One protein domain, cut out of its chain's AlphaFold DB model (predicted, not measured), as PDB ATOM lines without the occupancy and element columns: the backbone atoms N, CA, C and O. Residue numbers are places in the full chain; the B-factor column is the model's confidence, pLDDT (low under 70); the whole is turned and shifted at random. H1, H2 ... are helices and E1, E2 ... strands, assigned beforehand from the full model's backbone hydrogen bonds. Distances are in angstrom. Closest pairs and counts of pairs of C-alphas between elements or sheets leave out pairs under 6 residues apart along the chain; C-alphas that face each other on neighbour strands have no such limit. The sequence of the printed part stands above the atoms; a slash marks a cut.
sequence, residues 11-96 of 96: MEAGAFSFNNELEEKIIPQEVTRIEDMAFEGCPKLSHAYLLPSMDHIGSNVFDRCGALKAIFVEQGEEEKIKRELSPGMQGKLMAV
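Overview. This is residues 11 to 96 of the 96 residues of the protein "Leucine-rich repeat protein" of Bacteroides sp. CACC 737 (UniProt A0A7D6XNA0). With little regular structure, the chain winds in stacked turns, a short solenoid: E1 to E4 make one wall, long unnamed stretches the other sides, and H1 and H2 lie in the last turn. The 86 printed residues hold E1, E2, E3, H1, H2, E4, of mixed class, with 25 residues in these elements. The sheet E1 E2 E3 E4 is parallel; the whole is compact, radius of gyration of the C-alphas 11.3 A, spans 32 by 23 by 21 A.

Arrangement. E2, residues 47 to 50, is parallel to E1, residues 24 to 26, with N 49 and O 25 at 2.8 A, and to E3, residues 70 to 73, with N 50 and O 72 at 2.8 A. E3 is parallel to E4, residues 93 to 95, with N 94 and O 71 at 2.9 A. H1, residues 78 to 84, is on the sheet at a height of 10.0 A; 1 of 3 O i to N i+4 pairs and 3 of 4 O i to N i+3 pairs are within hydrogen-bond range. H2, residues 87 to 90, is close to H1 but not clearly touching, closest C-alphas Lys 82 and Gln 90, 5.8 A. E3, H1, H2, E4 form a strand-helix-strand unit, parallel neighbours joined through helices, its crossover right-handed.

Along the chain. E1 begins at C-alpha 24 (127.756, 147.528, 111.683); E4 ends at C-alpha 95 (114.038, 148.291, 102.391). H1 is 10.1 A long, E2 9.9 A.

Size, cuts and confidence. The printed part has no cut; the links E1 to E2 and E2 to E3 are long. No printed residue is under 70.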
ATOM      1  N   MET A  11     128.430 132.838 105.081       91.56
ATOM      2  CA  MET A  11     128.923 133.125 106.426       91.56
ATOM      3  C   MET A  11     128.687 131.914 107.316       91.56
ATOM      4  O   MET A  11     127.545 131.493 107.482       91.56
ATOM      5  N   GLU A  12     129.772 131.372 107.867       92.38
ATOM      6  CA  GLU A  12     129.730 130.188 108.719       92.38
ATOM      7  C   GLU A  12     128.918 130.415 109.998       92.38
ATOM      8  O   GLU A  12     128.762 131.544 110.484       92.38
ATOM      9  N   ALA A  13     128.435 129.307 110.559       93.06
ATOM     10  CA  ALA A  13     127.684 129.320 111.798       93.06
ATOM     11  C   ALA A  13     128.518 129.967 112.910       93.06
ATOM     12  O   ALA A  13     129.672 129.611 113.149       93.06
ATOM     13  N   GLY A  14     127.926 130.958 113.563       91.31
ATOM     14  CA  GLY A  14     128.565 131.741 114.609       91.31
ATOM     15  C   GLY A  14     129.825 132.527 114.229       91.31
ATOM     16  O   GLY A  14     130.581 132.918 115.118       91.31
ATOM     17  N   ALA A  15     130.048 132.818 112.940       93.38
ATOM     18  CA  ALA A  15     131.228 133.546 112.455       93.38
ATOM     19  C   ALA A  15     131.530 134.865 113.203       93.38
ATOM     20  O   ALA A  15     132.690 135.257 113.332       93.38
ATOM     21  N   PHE A  16     130.499 135.551 113.702       95.44
ATOM     22  CA  PHE A  16     130.596 136.773 114.500       95.44
ATOM     23  C   PHE A  16     129.830 136.676 115.828       95.44
ATOM     24  O   PHE A  16     129.546 137.715 116.423       95.44
ATOM     25  N   SER A  17     129.501 135.477 116.326       95.38
ATOM     26  CA  SER A  17     128.787 135.362 117.604       95.38
ATOM     27  C   SER A  17     129.563 136.027 118.742       95.38
ATOM     28  O   SER A  17     130.786 135.911 118.842       95.38
ATOM     29  N   PHE A  18     128.840 136.705 119.630       97.00
ATOM     30  CA  PHE A  18     129.354 137.389 120.816       97.00
ATOM     31  C   PHE A  18     130.426 138.449 120.520       97.00
ATOM     32  O   PHE A  18     131.239 138.786 121.386       97.00
ATOM     33  N   ASN A  19     130.437 139.004 119.304       97.00
ATOM     34  CA  ASN A  19     131.375 140.056 118.953       97.00
ATOM     35  C   ASN A  19     130.991 141.380 119.635       97.00
ATOM     36  O   ASN A  19     130.007 142.030 119.282       97.00
ATOM     37  N   ASN A  20     131.811 141.796 120.600       96.25
ATOM     38  CA  ASN A  20     131.596 143.000 121.405       96.25
ATOM     39  C   ASN A  20     132.012 144.306 120.713       96.25
ATOM     40  O   ASN A  20     131.774 145.373 121.271       96.25
ATOM     41  N   GLU A  21     132.614 144.239 119.527       96.44
ATOM     42  CA  GLU A  21     133.124 145.403 118.788       96.44
ATOM     43  C   GLU A  21     132.415 145.625 117.448       96.44
ATOM     44  O   GLU A  21     132.588 146.670 116.827       96.44
ATOM     45  N   LEU A  22     131.604 144.669 116.986       96.62
ATOM     46  CA  LEU A  22     130.889 144.796 115.721       96.62
ATOM     47  C   LEU A  22     129.727 145.785 115.863       96.62
ATOM     48  O   LEU A  22     128.703 145.456 116.454       96.62
ATOM     49  N   GLU A  23     129.885 146.988 115.312       97.00
ATOM     50  CA  GLU A  23     128.854 148.036 115.323       97.00
ATOM     51  C   GLU A  23     127.929 147.975 114.106       97.00
ATOM     52  O   GLU A  23     126.724 148.213 114.217       97.00
ATOM     53  N   GLU A  24     128.480 147.625 112.946       96.75
ATOM     54  CA  GLU A  24     127.756 147.528 111.683       96.75
ATOM     55  C   GLU A  24     128.301 146.378 110.846       96.75
ATOM     56  O   GLU A  24     129.496 146.063 110.888       96.75
ATOM     57  N   LYS A  25     127.429 145.759 110.046       96.06
ATOM     58  CA  LYS A  25     127.846 144.720 109.110       96.06
ATOM     59  C   LYS A  25     127.230 144.892 107.736       96.06
ATOM     60  O   LYS A  25     126.024 144.759 107.568       96.06
ATOM     61  N   ILE A  26     128.093 145.070 106.740       95.12
ATOM     62  CA  ILE A  26     127.734 144.932 105.331       95.12
ATOM     63  C   ILE A  26     128.049 143.504 104.894       95.12
ATOM     64  O   ILE A  26     129.183 143.036 105.056       95.12
ATOM     65  N   ILE A  27     127.040 142.801 104.382       91.44
ATOM     66  CA  ILE A  27     127.221 141.472 103.805       91.44
ATOM     67  C   ILE A  27     127.801 141.625 102.393       91.44
ATOM     68  O   ILE A  27     127.231 142.359 101.584       91.44
ATOM     69  N   PRO A  28     128.952 140.994 102.091       90.38
ATOM     70  CA  PRO A  28     129.547 141.060 100.760       90.38
ATOM     71  C   PRO A  28     128.605 140.522  99.678       90.38
ATOM     72  O   PRO A  28     127.923 139.534  99.917       90.38
ATOM     73  N   GLN A  29     128.652 141.115  98.480       87.25
ATOM     74  CA  GLN A  29     127.859 140.726  97.295       87.25
ATOM     75  C   GLN A  29     127.975 139.248  96.921       87.25
ATOM     76  O   GLN A  29     127.033 138.664  96.403       87.25
ATOM     77  N   GLU A  30     129.118 138.641  97.222       88.19
ATOM     78  CA  GLU A  30     129.322 137.225  96.961       88.19
ATOM     79  C   GLU A  30     128.500 136.354  97.904       88.19
ATOM     80  O   GLU A  30     128.036 135.317  97.469       88.19
ATOM     81  N   VAL A  31     128.281 136.752  99.161       90.69
ATOM     82  CA  VAL A  31     127.591 135.918 100.152       90.69
ATOM     83  C   VAL A  31     126.122 135.756  99.776       90.69
ATOM     84  O   VAL A  31     125.400 136.739  99.666       90.69
ATOM     85  N   THR A  32     125.668 134.510  99.666       90.69
ATOM     86  CA  THR A  32     124.261 134.159  99.417       90.69
ATOM     87  C   THR A  32     123.633 133.400 100.582       90.69
ATOM     88  O   THR A  32     122.420 133.210 100.616       90.69
ATOM     89  N   ARG A  33     124.434 132.959 101.560       92.19
ATOM     90  CA  ARG A  33     123.967 132.179 102.712       92.19
ATOM     91  C   ARG A  33     124.558 132.702 104.012       92.19
ATOM     92  O   ARG A  33     125.755 132.975 104.091       92.19
ATOM     93  N   ILE A  34     123.735 132.796 105.047       94.19
ATOM     94  CA  ILE A  34     124.172 133.082 106.412       94.19
ATOM     95  C   ILE A  34     123.702 131.923 107.272       94.19
ATOM     96  O   ILE A  34     122.504 131.693 107.371       94.19
ATOM     97  N   GLU A  35     124.632 131.183 107.856       95.38
ATOM     98  CA  GLU A  35     124.311 130.016 108.672       95.38
ATOM     99  C   GLU A  35     123.928 130.424 110.109       95.38
ATOM    100  O   GLU A  35     123.989 131.597 110.498       95.38
ATOM    101  N   ASP A  36     123.493 129.447 110.902       95.38
ATOM    102  CA  ASP A  36     122.927 129.658 112.236       95.38
ATOM    103  C   ASP A  36     123.811 130.518 113.156       95.38
ATOM    104  O   ASP A  36     125.035 130.379 113.212       95.38
ATOM    105  N   MET A  37     123.169 131.394 113.935       96.06
ATOM    106  CA  MET A  37     123.797 132.206 114.988       96.06
ATOM    107  C   MET A  37     124.946 133.115 114.515       96.06
ATOM    108  O   MET A  37     125.673 133.645 115.352       96.06
ATOM    109  N   ALA A  38     125.110 133.350 113.204       96.25
ATOM    110  CA  ALA A  38     126.263 134.064 112.646       96.25
ATOM    111  C   ALA A  38     126.582 135.413 113.318       96.25
ATOM    112  O   ALA A  38     127.756 135.752 113.411       96.25
ATOM    113  N   PHE A  39     125.591 136.154 113.825       97.00
ATOM    114  CA  PHE A  39     125.774 137.390 114.602       97.00
ATOM    115  C   PHE A  39     125.124 137.326 115.991       97.00
ATOM    116  O   PHE A  39     124.890 138.369 116.601       97.00
ATOM    117  N   GLU A  40     124.822 136.136 116.515       96.69
ATOM    118  CA  GLU A  40     124.161 135.995 117.815       96.69
ATOM    119  C   GLU A  40     124.947 136.734 118.905       96.69
ATOM    120  O   GLU A  40     126.157 136.577 119.038       96.69
ATOM    121  N   GLY A  41     124.263 137.533 119.715       97.00
ATOM    122  CA  GLY A  41     124.851 138.151 120.893       97.00
ATOM    123  C   GLY A  41     125.868 139.244 120.590       97.00
ATOM    124  O   GLY A  41     126.724 139.475 121.434       97.00
ATOM    125  N   CYS A  42     125.794 139.928 119.443       97.81
ATOM    126  CA  CYS A  42     126.586 141.137 119.183       97.81
ATOM    127  C   CYS A  42     125.942 142.361 119.871       97.81
ATOM    128  O   CYS A  42     124.985 142.929 119.334       97.81
ATOM    129  N   PRO A  43     126.416 142.823 121.047       97.12
ATOM    130  CA  PRO A  43     125.715 143.849 121.819       97.12
ATOM    131  C   PRO A  43     125.807 145.249 121.206       97.12
ATOM    132  O   PRO A  43     124.957 146.082 121.511       97.12
ATOM    133  N   LYS A  44     126.825 145.518 120.377       98.06
ATOM    134  CA  LYS A  44     127.024 146.813 119.712       98.06
ATOM    135  C   LYS A  44     126.456 146.862 118.293       98.06
ATOM    136  O   LYS A  44     126.349 147.957 117.745       98.06
ATOM    137  N   LEU A  45     126.062 145.721 117.718       98.00
ATOM    138  CA  LEU A  45     125.596 145.660 116.336       98.00
ATOM    139  C   LEU A  45     124.293 146.441 116.216       98.00
ATOM    140  O   LEU A  45     123.273 146.052 116.778       98.00
ATOM    141  N   SER A  46     124.354 147.554 115.496       97.88
ATOM    142  CA  SER A  46     123.275 148.525 115.358       97.88
ATOM    143  C   SER A  46     122.600 148.463 113.992       97.88
ATOM    144  O   SER A  46     121.378 148.623 113.919       97.88
ATOM    145  N   HIS A  47     123.355 148.139 112.939       97.56
ATOM    146  CA  HIS A  47     122.850 147.994 111.576       97.56
ATOM    147  C   HIS A  47     123.463 146.778 110.876       97.56
ATOM    148  O   HIS A  47     124.669 146.535 110.958       97.56
ATOM    149  N   ALA A  48     122.635 146.046 110.138       96.56
ATOM    150  CA  ALA A  48     123.079 144.994 109.230       96.56
ATOM    151  C   ALA A  48     122.529 145.261 107.826       96.56
ATOM    152  O   ALA A  48     121.371 145.638 107.687       96.56
ATOM    153  N   TYR A  49     123.345 145.058 106.796       95.94
ATOM    154  CA  TYR A  49     122.982 145.280 105.398       95.94
ATOM    155  C   TYR A  49     123.048 143.951 104.641       95.94
ATOM    156  O   TYR A  49     124.131 143.504 104.257       95.94
ATOM    157  N   LEU A  50     121.887 143.328 104.443       93.56
ATOM    158  CA  LEU A  50     121.670 142.125 103.636       93.56
ATOM    159  C   LEU A  50     121.250 142.545 102.215       93.56
ATOM    160  O   LEU A  50     120.119 142.326 101.794       93.56
ATOM    161  N   LEU A  51     122.145 143.239 101.513       88.81
ATOM    162  CA  LEU A  51     121.893 143.735 100.153       88.81
ATOM    163  C   LEU A  51     121.875 142.641  99.071       88.81
ATOM    164  O   LEU A  51     121.050 142.734  98.174       88.81
ATOM    165  N   PRO A  52     122.731 141.606  99.113       85.50
ATOM    166  CA  PRO A  52     122.669 140.553  98.106       85.50
ATOM    167  C   PRO A  52     121.393 139.716  98.277       85.50
ATOM    168  O   PRO A  52     120.852 139.618  99.384       85.50
ATOM    169  N   SER A  53     120.943 139.042  97.214       85.06
ATOM    170  CA  SER A  53     119.841 138.080  97.342       85.06
ATOM    171  C   SER A  53     120.290 136.902  98.211       85.06
ATOM    172  O   SER A  53     121.123 136.086  97.814       85.06
ATOM    173  N   MET A  54     119.750 136.835  99.427       90.12
ATOM    174  CA  MET A  54     120.036 135.767 100.383       90.12
ATOM    175  C   MET A  54     119.184 134.549 100.050       90.12
ATOM    176  O   MET A  54     117.959 134.632 100.059       90.12
ATOM    177  N   ASP A  55     119.808 133.412  99.776       90.06
ATOM    178  CA  ASP A  55     119.129 132.130  99.574       90.06
ATOM    179  C   ASP A  55     118.806 131.425 100.885       90.06
ATOM    180  O   ASP A  55     117.855 130.649 100.943       90.06
ATOM    181  N   HIS A  56     119.590 131.687 101.929       91.12
ATOM    182  CA  HIS A  56     119.382 131.098 103.242       91.12
ATOM    183  C   HIS A  56     119.815 132.047 104.357       91.12
ATOM    184  O   HIS A  56     120.912 132.612 104.304       91.12
ATOM    185  N   ILE A  57     118.967 132.180 105.379       93.56
ATOM    186  CA  ILE A  57     119.308 132.828 106.643       93.56
ATOM    187  C   ILE A  57     118.984 131.842 107.759       93.56
ATOM    188  O   ILE A  57     117.838 131.435 107.931       93.56
ATOM    189  N   GLY A  58     120.014 131.460 108.500       93.50
ATOM    190  CA  GLY A  58     119.926 130.499 109.578       93.50
ATOM    191  C   GLY A  58     119.106 130.998 110.763       93.50
ATOM    192  O   GLY A  58     118.705 132.162 110.890       93.50
ATOM    193  N   SER A  59     118.902 130.090 111.701       94.12
ATOM    194  CA  SER A  59     118.225 130.373 112.956       94.12
ATOM    195  C   SER A  59     119.062 131.310 113.825       94.12
ATOM    196  O   SER A  59     120.286 131.211 113.897       94.12
ATOM    197  N   ASN A  60     118.389 132.221 114.532       94.94
ATOM    198  CA  ASN A  60     118.987 133.090 115.554       94.94
ATOM    199  C   ASN A  60     120.167 133.957 115.079       94.94
ATOM    200  O   ASN A  60     120.948 134.429 115.900       94.94
ATOM    201  N   VAL A  61     120.273 134.231 113.773       96.00
ATOM    202  CA  VAL A  61     121.386 134.993 113.181       96.00
ATOM    203  C   VAL A  61     121.629 136.330 113.881       96.00
ATOM    204  O   VAL A  61     122.779 136.676 114.096       96.00
ATOM    205  N   PHE A  62     120.578 137.040 114.296       96.44
ATOM    206  CA  PHE A  62     120.673 138.301 115.046       96.44
ATOM    207  C   PHE A  62     120.088 138.207 116.461       96.44
ATOM    208  O   PHE A  62     119.709 139.222 117.053       96.44
ATOM    209  N   ASP A  63     119.958 136.997 117.012       94.69
ATOM    210  CA  ASP A  63     119.423 136.858 118.363       94.69
ATOM    211  C   ASP A  63     120.342 137.558 119.375       94.69
ATOM    212  O   ASP A  63     121.546 137.690 119.163       94.69
ATOM    213  N   ARG A  64     119.767 138.088 120.459       95.19
ATOM    214  CA  ARG A  64     120.488 138.831 121.515       95.19
ATOM    215  C   ARG A  64     121.304 140.052 121.041       95.19
ATOM    216  O   ARG A  64     122.077 140.599 121.827       95.19
ATOM    217  N   CYS A  65     121.103 140.547 119.817       96.50
ATOM    218  CA  CYS A  65     121.686 141.808 119.346       96.50
ATOM    219  C   CYS A  65     120.904 143.010 119.899       96.50
ATOM    220  O   CYS A  65     120.057 143.595 119.224       96.50
ATOM    221  N   GLY A  66     121.155 143.366 121.162       93.88
ATOM    222  CA  GLY A  66     120.365 144.366 121.895       93.88
ATOM    223  C   GLY A  66     120.378 145.780 121.293       93.88
ATOM    224  O   GLY A  66     119.403 146.514 121.456       93.88
ATOM    225  N   ALA A  67     121.443 146.154 120.579       97.12
ATOM    226  CA  ALA A  67     121.554 147.450 119.914       97.12
ATOM    227  C   ALA A  67     120.987 147.476 118.486       97.12
ATOM    228  O   ALA A  67     120.916 148.561 117.909       97.12
ATOM    229  N   LEU A  68     120.570 146.333 117.919       97.38
ATOM    230  CA  LEU A  68     120.198 146.242 116.506       97.38
ATOM    231  C   LEU A  68     118.938 147.058 116.239       97.38
ATOM    232  O   LEU A  68     117.864 146.760 116.768       97.38
ATOM    233  N   LYS A  69     119.061 148.098 115.418       96.88
ATOM    234  CA  LYS A  69     117.970 149.015 115.074       96.88
ATOM    235  C   LYS A  69     117.304 148.612 113.774       96.88
ATOM    236  O   LYS A  69     116.080 148.529 113.744       96.88
ATOM    237  N   ALA A  70     118.104 148.344 112.746       96.44
ATOM    238  CA  ALA A  70     117.603 148.042 111.417       96.44
ATOM    239  C   ALA A  70     118.432 146.965 110.715       96.44
ATOM    240  O   ALA A  70     119.652 146.878 110.873       96.44
ATOM    241  N   ILE A  71     117.730 146.170 109.917       96.62
ATOM    242  CA  ILE A  71     118.288 145.241 108.945       96.62
ATOM    243  C   ILE A  71     117.857 145.761 107.577       96.62
ATOM    244  O   ILE A  71     116.670 145.752 107.255       96.62
ATOM    245  N   PHE A  72     118.817 146.254 106.808       96.25
ATOM    246  CA  PHE A  72     118.601 146.815 105.485       96.25
ATOM    247  C   PHE A  72     118.682 145.726 104.425       96.25
ATOM    248  O   PHE A  72     119.618 144.927 104.439       96.25
ATOM    249  N   VAL A  73     117.719 145.713 103.510       94.75
ATOM    250  CA  VAL A  73     117.624 144.745 102.409       94.75
ATOM    251  C   VAL A  73     117.297 145.466 101.103       94.75
ATOM    252  O   VAL A  73     116.747 146.569 101.134       94.75
ATOM    253  N   GLU A  74     117.622 144.860  99.961       92.38
ATOM    254  CA  GLU A  74     117.217 145.395  98.655       92.38
ATOM    255  C   GLU A  74     115.694 145.329  98.447       92.38
ATOM    256  O   GLU A  74     115.013 144.422  98.938       92.38
ATOM    257  N   GLN A  75     115.162 146.296  97.689       89.44
ATOM    258  CA  GLN A  75     113.756 146.316  97.280       89.44
ATOM    259  C   GLN A  75     113.378 145.035  96.535       89.44
ATOM    260  O   GLN A  75     113.980 144.692  95.519       89.44
ATOM    261  N   GLY A  76     112.329 144.363  97.006       89.50
ATOM    262  CA  GLY A  76     111.830 143.108  96.447       89.50
ATOM    263  C   GLY A  76     112.310 141.856  97.187       89.50
ATOM    264  O   GLY A  76     111.670 140.811  97.060       89.50
ATOM    265  N   GLU A  77     113.360 141.950  98.007       91.94
ATOM    266  CA  GLU A  77     113.877 140.822  98.793       91.94
ATOM    267  C   GLU A  77     113.275 140.759 100.211       91.94
ATOM    268  O   GLU A  77     113.504 139.796 100.947       91.94
ATOM    269  N   GLU A  78     112.455 141.739 100.613       90.75
ATOM    270  CA  GLU A  78     111.906 141.837 101.969       90.75
ATOM    271  C   GLU A  78     111.063 140.615 102.323       90.75
ATOM    272  O   GLU A  78     111.178 140.082 103.421       90.75
ATOM    273  N   GLU A  79     110.208 140.157 101.409       91.12
ATOM    274  CA  GLU A  79     109.325 139.015 101.659       91.12
ATOM    275  C   GLU A  79     110.089 137.690 101.714       91.12
ATOM    276  O   GLU A  79     109.703 136.798 102.473       91.12
ATOM    277  N   LYS A  80     111.186 137.565 100.953       90.94
ATOM    278  CA  LYS A  80     112.091 136.409 101.016       90.94
ATOM    279  C   LYS A  80     112.790 136.392 102.373       90.94
ATOM    280  O   LYS A  80     112.669 135.424 103.118       90.94
ATOM    281  N   ILE A  81     113.417 137.508 102.745       91.44
ATOM    282  CA  ILE A  81     114.168 137.624 103.994       91.44
ATOM    283  C   ILE A  81     113.252 137.522 105.214       91.44
ATOM    284  O   ILE A  81     113.598 136.816 106.152       91.44
ATOM    285  N   LYS A  82     112.054 138.122 105.214       91.50
ATOM    286  CA  LYS A  82     111.085 137.995 106.322       91.50
ATOM    287  C   LYS A  82     110.751 136.543 106.660       91.50
ATOM    288  O   LYS A  82     110.523 136.254 107.831       91.50
ATOM    289  N   ARG A  83     110.672 135.655 105.661       91.25
ATOM    290  CA  ARG A  83     110.324 134.236 105.861       91.25
ATOM    291  C   ARG A  83     111.439 133.445 106.532       91.25
ATOM    292  O   ARG A  83     111.137 132.557 107.318       91.25
ATOM    293  N   GLU A  84     112.685 133.784 106.228       90.62
ATOM    294  CA  GLU A  84     113.871 133.123 106.784       90.62
ATOM    295  C   GLU A  84     114.292 133.747 108.129       90.62
ATOM    296  O   GLU A  84     114.801 133.071 109.018       90.62
ATOM    297  N   LEU A  85     114.052 135.048 108.319       90.44
ATOM    298  CA  LEU A  85     114.422 135.762 109.535       90.44
ATOM    299  C   LEU A  85     113.566 135.325 110.732       90.44
ATOM    300  O   LEU A  85     112.350 135.142 110.628       90.44
ATOM    301  N   SER A  86     114.181 135.267 111.916       87.94
ATOM    302  CA  SER A  86     113.451 134.951 113.143       87.94
ATOM    303  C   SER A  86     112.327 135.975 113.411       87.94
ATOM    304  O   SER A  86     112.522 137.179 113.196       87.94
ATOM    305  N   PRO A  87     111.150 135.551 113.924       88.19
ATOM    306  CA  PRO A  87     109.989 136.436 114.084       88.19
ATOM    307  C   PRO A  87     110.273 137.715 114.882       88.19
ATOM    308  O   PRO A  87     109.767 138.785 114.554       88.19
ATOM    309  N   GLY A  88     111.135 137.631 115.903       88.25
ATOM    310  CA  GLY A  88     111.522 138.781 116.728       88.25
ATOM    311  C   GLY A  88     112.329 139.851 115.984       88.25
ATOM    312  O   GLY A  88     112.410 140.985 116.455       88.25
ATOM    313  N   MET A  89     112.909 139.517 114.830       91.50
ATOM    314  CA  MET A  89     113.736 140.423 114.035       91.50
ATOM    315  C   MET A  89     112.986 141.028 112.842       91.50
ATOM    316  O   MET A  89     113.417 142.049 112.312       91.50
ATOM    317  N   GLN A  90     111.834 140.470 112.448       90.38
ATOM    318  CA  GLN A  90     111.060 140.947 111.291       90.38
ATOM    319  C   GLN A  90     110.650 142.424 111.413       90.38
ATOM    320  O   GLN A  90     110.648 143.148 110.421       90.38
ATOM    321  N   GLY A  91     110.368 142.902 112.631       91.69
ATOM    322  CA  GLY A  91     110.024 144.307 112.895       91.69
ATOM    323  C   GLY A  91     111.180 145.302 112.721       91.69
ATOM    324  O   GLY A  91     110.962 146.503 112.850       91.69
ATOM    325  N   LYS A  92     112.399 144.819 112.458       93.62
ATOM    326  CA  LYS A  92     113.598 145.634 112.217       93.62
ATOM    327  C   LYS A  92     113.983 145.687 110.735       93.62
ATOM    328  O   LYS A  92     114.953 146.358 110.400       93.62
ATOM    329  N   LEU A  93     113.267 144.987 109.852       94.38
ATOM    330  CA  LEU A  93     113.553 144.995 108.416       94.38
ATOM    331  C   LEU A  93     113.157 146.326 107.774       94.38
ATOM    332  O   LEU A  93     112.047 146.820 107.973       94.38
ATOM    333  N   MET A  94     114.064 146.876 106.970       94.81
ATOM    334  CA  MET A  94     113.873 148.098 106.199       94.81
ATOM    335  C   MET A  94     114.389 147.884 104.775       94.81
ATOM    336  O   MET A  94     115.499 147.395 104.586       94.81
ATOM    337  N   ALA A  95     113.593 148.256 103.780       92.25
ATOM    338  CA  ALA A  95     114.038 148.291 102.391       92.25
ATOM    339  C   ALA A  95     114.804 149.594 102.124       92.25
ATOM    340  O   ALA A  95     114.409 150.642 102.649       92.25
ATOM    341  N   VAL A  96     115.880 149.526 101.334       89.06
ATOM    342  CA  VAL A  96     116.647 150.705 100.878       89.06
ATOM    343  C   VAL A  96     116.323 151.120  99.451       89.06
ATOM    344  O   VAL A  96     115.818 150.289  98.668       89.06
TER     345      VAL A  96